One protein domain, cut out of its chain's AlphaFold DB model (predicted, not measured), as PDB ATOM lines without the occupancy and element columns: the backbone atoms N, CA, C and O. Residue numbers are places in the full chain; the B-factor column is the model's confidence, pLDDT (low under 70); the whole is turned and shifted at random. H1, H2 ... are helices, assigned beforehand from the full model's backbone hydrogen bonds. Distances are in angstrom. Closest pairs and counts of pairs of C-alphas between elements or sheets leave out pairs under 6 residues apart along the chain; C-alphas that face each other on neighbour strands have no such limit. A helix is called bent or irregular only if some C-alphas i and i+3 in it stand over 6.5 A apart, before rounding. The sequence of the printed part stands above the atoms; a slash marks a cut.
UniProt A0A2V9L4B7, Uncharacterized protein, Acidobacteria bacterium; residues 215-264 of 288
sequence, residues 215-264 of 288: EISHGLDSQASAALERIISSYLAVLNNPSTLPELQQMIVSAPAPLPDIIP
ATOM      1  N   GLU A 215     -11.047 -35.108 -14.699       89.31
ATOM      2  CA  GLU A 215     -10.169 -35.900 -15.580       89.31
ATOM      3  C   GLU A 215     -10.587 -37.375 -15.711       89.31
ATOM      4  O   GLU A 215     -10.226 -38.024 -16.687       89.31
ATOM      5  N   ILE A 216     -11.389 -37.888 -14.775       86.00
ATOM      6  CA  ILE A 216     -11.939 -39.257 -14.770       86.00
ATOM      7  C   ILE A 216     -13.009 -39.474 -15.869       86.00
ATOM      8  O   ILE A 216     -13.449 -40.598 -16.124       86.00
ATOM      9  N   SER A 217     -13.433 -38.414 -16.564       78.69
ATOM     10  CA  SER A 217     -14.460 -38.485 -17.611       78.69
ATOM     11  C   SER A 217     -13.959 -39.205 -18.874       78.69
ATOM     12  O   SER A 217     -13.167 -38.656 -19.641       78.69
ATOM     13  N   HIS A 218     -14.477 -40.407 -19.147       74.69
ATOM     14  CA  HIS A 218     -14.203 -41.159 -20.379       74.69
ATOM     15  C   HIS A 218     -15.364 -41.093 -21.379       74.69
ATOM     16  O   HIS A 218     -16.506 -40.813 -21.025       74.69
ATOM     17  N   GLY A 219     -15.070 -41.393 -22.650       82.62
ATOM     18  CA  GLY A 219     -16.089 -41.506 -23.700       82.62
ATOM     19  C   GLY A 219     -16.611 -40.173 -24.242       82.62
ATOM     20  O   GLY A 219     -17.625 -40.159 -24.935       82.62
ATOM     21  N   LEU A 220     -15.929 -39.064 -23.946       90.19
ATOM     22  CA  LEU A 220     -16.224 -37.758 -24.532       90.19
ATOM     23  C   LEU A 220     -15.725 -37.690 -25.981       90.19
ATOM     24  O   LEU A 220     -14.644 -38.187 -26.300       90.19
ATOM     25  N   ASP A 221     -16.504 -37.051 -26.855       93.62
ATOM     26  CA  ASP A 221     -16.025 -36.688 -28.188       93.62
ATOM     27  C   ASP A 221     -15.011 -35.531 -28.121       93.62
ATOM     28  O   ASP A 221     -14.831 -34.881 -27.089       93.62
ATOM     29  N   SER A 222     -14.350 -35.231 -29.242       93.81
ATOM     30  CA  SER A 222     -13.324 -34.181 -29.292       93.81
ATOM     31  C   SER A 222     -13.836 -32.793 -28.892       93.81
ATOM     32  O   SER A 222     -13.072 -31.986 -28.359       93.81
ATOM     33  N   GLN A 223     -15.109 -32.487 -29.160       95.56
ATOM     34  CA  GLN A 223     -15.694 -31.188 -28.837       95.56
ATOM     35  C   GLN A 223     -15.955 -31.075 -27.331       95.56
ATOM     36  O   GLN A 223     -15.624 -30.051 -26.725       95.56
ATOM     37  N   ALA A 224     -16.508 -32.126 -26.725       95.44
ATOM     38  CA  ALA A 224     -16.721 -32.225 -25.292       95.44
ATOM     39  C   ALA A 224     -15.386 -32.258 -24.530       95.44
ATOM     40  O   ALA A 224     -15.230 -31.509 -23.570       95.44
ATOM     41  N   SER A 225     -14.373 -32.999 -24.987       95.00
ATOM     42  CA  SER A 225     -13.039 -32.987 -24.366       95.00
ATOM     43  C   SER A 225     -12.416 -31.583 -24.348       95.00
ATOM     44  O   SER A 225     -11.993 -31.107 -23.296       95.00
ATOM     45  N   ALA A 226     -12.439 -30.861 -25.474       95.81
ATOM     46  CA  ALA A 226     -11.898 -29.499 -25.543       95.81
ATOM     47  C   ALA A 226     -12.716 -28.476 -24.725       95.81
ATOM     48  O   ALA A 226     -12.201 -27.446 -24.275       95.81
ATOM     49  N   ALA A 227     -14.021 -28.705 -24.551       97.12
ATOM     50  CA  ALA A 227     -14.843 -27.910 -23.643       97.12
ATOM     51  C   ALA A 227     -14.501 -28.207 -22.174       97.12
ATOM     52  O   ALA A 227     -14.339 -27.268 -21.396       97.12
ATOM     53  N   LEU A 228     -14.316 -29.480 -21.814       96.75
ATOM     54  CA  LEU A 228     -13.956 -29.906 -20.465       96.75
ATOM     55  C   LEU A 228     -12.615 -29.316 -20.012       96.75
ATOM     56  O   LEU A 228     -12.545 -28.779 -18.912       96.75
ATOM     57  N   GLU A 229     -11.578 -29.311 -20.855       96.19
ATOM     58  CA  GLU A 229     -10.278 -28.701 -20.518       96.19
ATOM     59  C   GLU A 229     -10.393 -27.205 -20.167       96.19
ATOM     60  O   GLU A 229      -9.783 -26.711 -19.206       96.19
ATOM     61  N   ARG A 230     -11.225 -26.470 -20.921       97.25
ATOM     62  CA  ARG A 230     -11.514 -25.052 -20.654       97.25
ATOM     63  C   ARG A 230     -12.286 -24.877 -19.352       97.25
ATOM     64  O   ARG A 230     -11.959 -23.979 -18.574       97.25
ATOM     65  N   ILE A 231     -13.259 -25.751 -19.095       97.88
ATOM     66  CA  ILE A 231     -14.028 -25.736 -17.851       97.88
ATOM     67  C   ILE A 231     -13.127 -26.045 -16.656       97.88
ATOM     68  O   ILE A 231     -13.161 -25.280 -15.700       97.88
ATOM     69  N   ILE A 232     -12.266 -27.068 -16.713       97.25
ATOM     70  CA  ILE A 232     -11.300 -27.390 -15.646       97.25
ATOM     71  C   ILE A 232     -10.467 -26.152 -15.302       97.25
ATOM     72  O   ILE A 232     -10.387 -25.757 -14.138       97.25
ATOM     73  N   SER A 233      -9.905 -25.489 -16.315       97.19
ATOM     74  CA  SER A 233      -9.091 -24.283 -16.124       97.19
ATOM     75  C   SER A 233      -9.879 -23.149 -15.454       97.19
ATOM     76  O   SER A 233      -9.396 -22.525 -14.507       97.19
ATOM     77  N   SER A 234     -11.114 -22.905 -15.904       98.06
ATOM     78  CA  SER A 234     -11.998 -21.882 -15.332       98.06
ATOM     79  C   SER A 234     -12.448 -22.229 -13.906       98.06
ATOM     80  O   SER A 234     -12.481 -21.361 -13.035       98.06
ATOM     81  N   TYR A 235     -12.705 -23.501 -13.621       97.94
ATOM     82  CA  TYR A 235     -13.126 -23.976 -12.305       97.94
ATOM     83  C   TYR A 235     -12.000 -23.842 -11.276       97.94
ATOM     84  O   TYR A 235     -12.209 -23.315 -10.181       97.94
ATOM     85  N   LEU A 236     -10.769 -24.208 -11.642       96.50
ATOM     86  CA  LEU A 236      -9.599 -23.986 -10.790       96.50
ATOM     87  C   LEU A 236      -9.355 -22.492 -10.510       96.50
ATOM     88  O   LEU A 236      -8.937 -22.136  -9.405       96.50
ATOM     89  N   ALA A 237      -9.654 -21.609 -11.470       96.75
ATOM     90  CA  ALA A 237      -9.603 -20.164 -11.252       96.75
ATOM     91  C   ALA A 237     -10.667 -19.703 -10.240       96.75
ATOM     92  O   ALA A 237     -10.335 -18.968  -9.308       96.75
ATOM     93  N   VAL A 238     -11.903 -20.201 -10.348       97.75
ATOM     94  CA  VAL A 238     -13.009 -19.892  -9.423       97.75
ATOM     95  C   VAL A 238     -12.694 -20.291  -7.978       97.75
ATOM     96  O   VAL A 238     -12.990 -19.523  -7.064       97.75
ATOM     97  N   LEU A 239     -12.018 -21.425  -7.749       95.75
ATOM     98  CA  LEU A 239     -11.575 -21.838  -6.403       95.75
ATOM     99  C   LEU A 239     -10.595 -20.848  -5.744       95.75
ATOM    100  O   LEU A 239     -10.407 -20.875  -4.528       95.75
ATOM    101  N   ASN A 240      -9.933 -19.996  -6.528       93.94
ATOM    102  CA  ASN A 240      -9.052 -18.944  -6.019       93.94
ATOM    103  C   ASN A 240      -9.698 -17.560  -6.063       93.94
ATOM    104  O   ASN A 240      -9.348 -16.706  -5.251       93.94
ATOM    105  N   ASN A 241     -10.623 -17.347  -6.996       95.94
ATOM    106  CA  ASN A 241     -11.314 -16.091  -7.203       95.94
ATOM    107  C   ASN A 241     -12.817 -16.324  -7.464       95.94
ATOM    108  O   ASN A 241     -13.242 -16.389  -8.626       95.94
ATOM    109  N   PRO A 242     -13.639 -16.397  -6.399       96.31
ATOM    110  CA  PRO A 242     -15.073 -16.666  -6.512       96.31
ATOM    111  C   PRO A 242     -15.865 -15.644  -7.341       96.31
ATOM    112  O   PRO A 242     -16.993 -15.939  -7.728       96.31
ATOM    113  N   SER A 243     -15.309 -14.462  -7.641       97.25
ATOM    114  CA  SER A 243     -15.989 -13.463  -8.479       97.25
ATOM    115  C   SER A 243     -16.197 -13.921  -9.924       97.25
ATOM    116  O   SER A 243     -17.084 -13.397 -10.582       97.25
ATOM    117  N   THR A 244     -15.435 -14.923 -10.376       97.25
ATOM    118  CA  THR A 244     -15.528 -15.504 -11.731       97.25
ATOM    119  C   THR A 244     -16.536 -16.661 -11.848       97.25
ATOM    120  O   THR A 244     -16.590 -17.377 -12.851       97.25
ATOM    121  N   LEU A 245     -17.315 -16.903 -10.787       98.19
ATOM    122  CA  LEU A 245     -18.321 -17.965 -10.746       98.19
ATOM    123  C   LEU A 245     -19.403 -17.824 -11.840       98.19
ATOM    124  O   LEU A 245     -19.727 -18.850 -12.444       98.19
ATOM    125  N   PRO A 246     -19.965 -16.628 -12.126       98.38
ATOM    126  CA  PRO A 246     -20.987 -16.487 -13.163       98.38
ATOM    127  C   PRO A 246     -20.495 -16.916 -14.551       98.38
ATOM    128  O   PRO A 246     -21.219 -17.598 -15.277       98.38
ATOM    129  N   GLU A 247     -19.251 -16.581 -14.906       98.12
ATOM    130  CA  GLU A 247     -18.641 -16.949 -16.185       98.12
ATOM    131  C   GLU A 247     -18.483 -18.468 -16.314       98.12
ATOM    132  O   GLU A 247     -18.823 -19.043 -17.350       98.12
ATOM    133  N   LEU A 248     -18.024 -19.133 -15.249       98.50
ATOM    134  CA  LEU A 248     -17.920 -20.590 -15.209       98.50
ATOM    135  C   LEU A 248     -19.291 -21.263 -15.337       98.50
ATOM    136  O   LEU A 248     -19.440 -22.223 -16.091       98.50
ATOM    137  N   GLN A 249     -20.303 -20.772 -14.618       98.38
ATOM    138  CA  GLN A 249     -21.655 -21.332 -14.691       98.38
ATOM    139  C   GLN A 249     -22.222 -21.223 -16.108       98.38
ATOM    140  O   GLN A 249     -22.766 -22.199 -16.623       98.38
ATOM    141  N   GLN A 250     -22.032 -20.078 -16.767       98.12
ATOM    142  CA  GLN A 250     -22.437 -19.908 -18.160       98.12
ATOM    143  C   GLN A 250     -21.673 -20.852 -19.099       98.12
ATOM    144  O   GLN A 250     -22.268 -21.407 -20.026       98.12
ATOM    145  N   MET A 251     -20.374 -21.055 -18.858       98.25
ATOM    146  CA  MET A 251     -19.544 -21.985 -19.627       98.25
ATOM    147  C   MET A 251     -20.046 -23.427 -19.510       98.25
ATOM    148  O   MET A 251     -20.151 -24.099 -20.530       98.25
ATOM    149  N   ILE A 252     -20.400 -23.877 -18.300       98.00
ATOM    150  CA  ILE A 252     -20.949 -25.219 -18.055       98.00
ATOM    151  C   ILE A 252     -22.304 -25.380 -18.748       98.00
ATOM    152  O   ILE A 252     -22.499 -26.349 -19.470       98.00
ATOM    153  N   VAL A 253     -23.221 -24.419 -18.591       97.69
ATOM    154  CA  VAL A 253     -24.566 -24.486 -19.199       97.69
ATOM    155  C   VAL A 253     -24.509 -24.506 -20.728       97.69
ATOM    156  O   VAL A 253     -25.340 -25.139 -21.370       97.69
ATOM    157  N   SER A 254     -23.525 -23.824 -21.317       97.56
ATOM    158  CA  SER A 254     -23.353 -23.750 -22.774       97.56
ATOM    159  C   SER A 254     -22.494 -24.893 -23.336       97.56
ATOM    160  O   SER A 254     -22.188 -24.896 -24.530       97.56
ATOM    161  N   ALA A 255     -22.036 -25.820 -22.489       97.62
ATOM    162  CA  ALA A 255     -21.142 -26.896 -22.886       97.62
ATOM    163  C   ALA A 255     -21.889 -28.017 -23.640       97.62
ATOM    164  O   ALA A 255     -23.070 -28.257 -23.381       97.62
ATOM    165  N   PRO A 256     -21.214 -28.740 -24.553       97.00
ATOM    166  CA  PRO A 256     -21.776 -29.930 -25.186       97.00
ATOM    167  C   PRO A 256     -22.179 -30.995 -24.158       97.00
ATOM    168  O   PRO A 256     -21.495 -31.181 -23.151       97.00
ATOM    169  N   ALA A 257     -23.253 -31.737 -24.436       94.19
ATOM    170  CA  ALA A 257     -23.603 -32.914 -23.645       94.19
ATOM    171  C   ALA A 257     -22.449 -33.946 -23.666       94.19
ATOM    172  O   ALA A 257     -21.783 -34.077 -24.695       94.19
ATOM    173  N   PRO A 258     -22.201 -34.682 -22.565       93.81
ATOM    174  CA  PRO A 258     -22.965 -34.706 -21.309       93.81
ATOM    175  C   PRO A 258     -22.458 -33.721 -20.234       93.81
ATOM    176  O   PRO A 258     -22.841 -33.832 -19.073       93.81
ATOM    177  N   LEU A 259     -21.582 -32.769 -20.579       95.44
ATOM    178  CA  LEU A 259     -20.858 -31.946 -19.600       95.44
ATOM    179  C   LEU A 259     -21.739 -31.199 -18.580       95.44
ATOM    180  O   LEU A 259     -21.378 -31.218 -17.402       95.44
ATOM    181  N   PRO A 260     -22.879 -30.579 -18.953       95.88
ATOM    182  CA  PRO A 260     -23.727 -29.891 -17.978       95.88
ATOM    183  C   PRO A 260     -24.246 -30.795 -16.850       95.88
ATOM    184  O   PRO A 260     -24.501 -30.300 -15.753       95.88
ATOM    185  N   ASP A 261     -24.378 -32.099 -17.109       93.31
ATOM    186  CA  ASP A 261     -24.963 -33.066 -16.175       93.31
ATOM    187  C   ASP A 261     -23.918 -33.740 -15.277       93.31
ATOM    188  O   ASP A 261     -24.241 -34.180 -14.175       93.31
ATOM    189  N   ILE A 262     -22.664 -33.827 -15.736       92.38
ATOM    190  CA  ILE A 262     -21.595 -34.544 -15.019       92.38
ATOM    191  C   ILE A 262     -20.647 -33.618 -14.254       92.38
ATOM    192  O   ILE A 262     -19.937 -34.071 -13.358       92.38
ATOM    193  N   ILE A 263     -20.611 -32.325 -14.586       95.31
ATOM    194  CA  ILE A 263     -19.715 -31.378 -13.919       95.31
ATOM    195  C   ILE A 263     -20.297 -30.996 -12.548       95.31
ATOM    196  O   ILE A 263     -21.434 -30.522 -12.475       95.31
ATOM    197  N   PRO A 264     -19.526 -31.134 -11.449       95.69
ATOM    198  CA  PRO A 264     -19.982 -30.729 -10.127       95.69
ATOM    199  C   PRO A 264     -20.418 -29.261 -10.093       95.69
ATOM    200  O   PRO A 264     -19.822 -28.398 -10.734       95.69
TER     201      PRO A 264
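This is residues 215 to 264 of the 288 residues of an uncharacterized protein of Acidobacteria bacterium (UniProt A0A2V9L4B7). What shape do these atoms make? They make a helical hairpin, H1 and H2 side by side and running opposite ways, with the very short helix H3 near its open end, where H1 begins and H2 ends. Residues 215 to 221, with no named element, lead into H1 at that same end. What is it made of, and how large is it? The printed part has 50 residues with three named helices, in the order H1, H2, H3, and no named strand; its class is all helix. It is compact, with a radius of gyration of the C-alphas of 10.6 A, yet elongated in outline, spanning 31 by 18 by 16 A.

Where does the first helix lie? After residues 215 to 221 comes H1, residues 222 to 238, which begins at C-alpha 222 at (-13.324, -34.181, -29.292) and is 24.5 A from first to last C-alpha. Where do the other two follow? H2, residues 242 to 253, is 17.7 A long and begins at C-alpha 242 at (-15.073, -16.666, -6.512). H3, residues 259 to 262, is 5.3 A long and ends at C-alpha 262 at (-21.595, -34.544, -15.019).

How do H1 and H2 stand to each other? They touch and form a helical hairpin, at a shallow tilt of 17 degrees, opposite ways. Their closest C-alphas, those of Val 238 and Thr 244, are 5.6 A apart, and H1 touches H2 with residues 231 to 238 alone. Where is H3? It touches H2 only at the corner by their link, and only just, with 3 pairs of C-alphas within 8 A; the closest C-alphas are those of Ile 252 and Pro 260, 5.4 A apart, and H2 touches H3 with residues 252 to 253 alone. H1 and H3 are close but not clearly touching, with the C-alphas of Ala 224 and Leu 259 the closest at 7.0 A. What do the backbone N and O atoms show? O i to N i+4 pairs are within hydrogen-bond range in 12 of 13 cases in H1 and 6 of 8 in H2, and H3 is too short for such a pair. H2 is irregular, with C-alphas 243 and 246 standing 7.5 A apart.

How far does it reach? The two C-alphas farthest apart, those of Gly 219 and Ser 243, are 31.9 A apart. Is there a cut or a long link? The printed part has no cut, and the links from H1 to H2 and from H2 to H3 are both tight. How confident is the model? The mean pLDDT of the printed part is 94.9, and no printed residue is under 70.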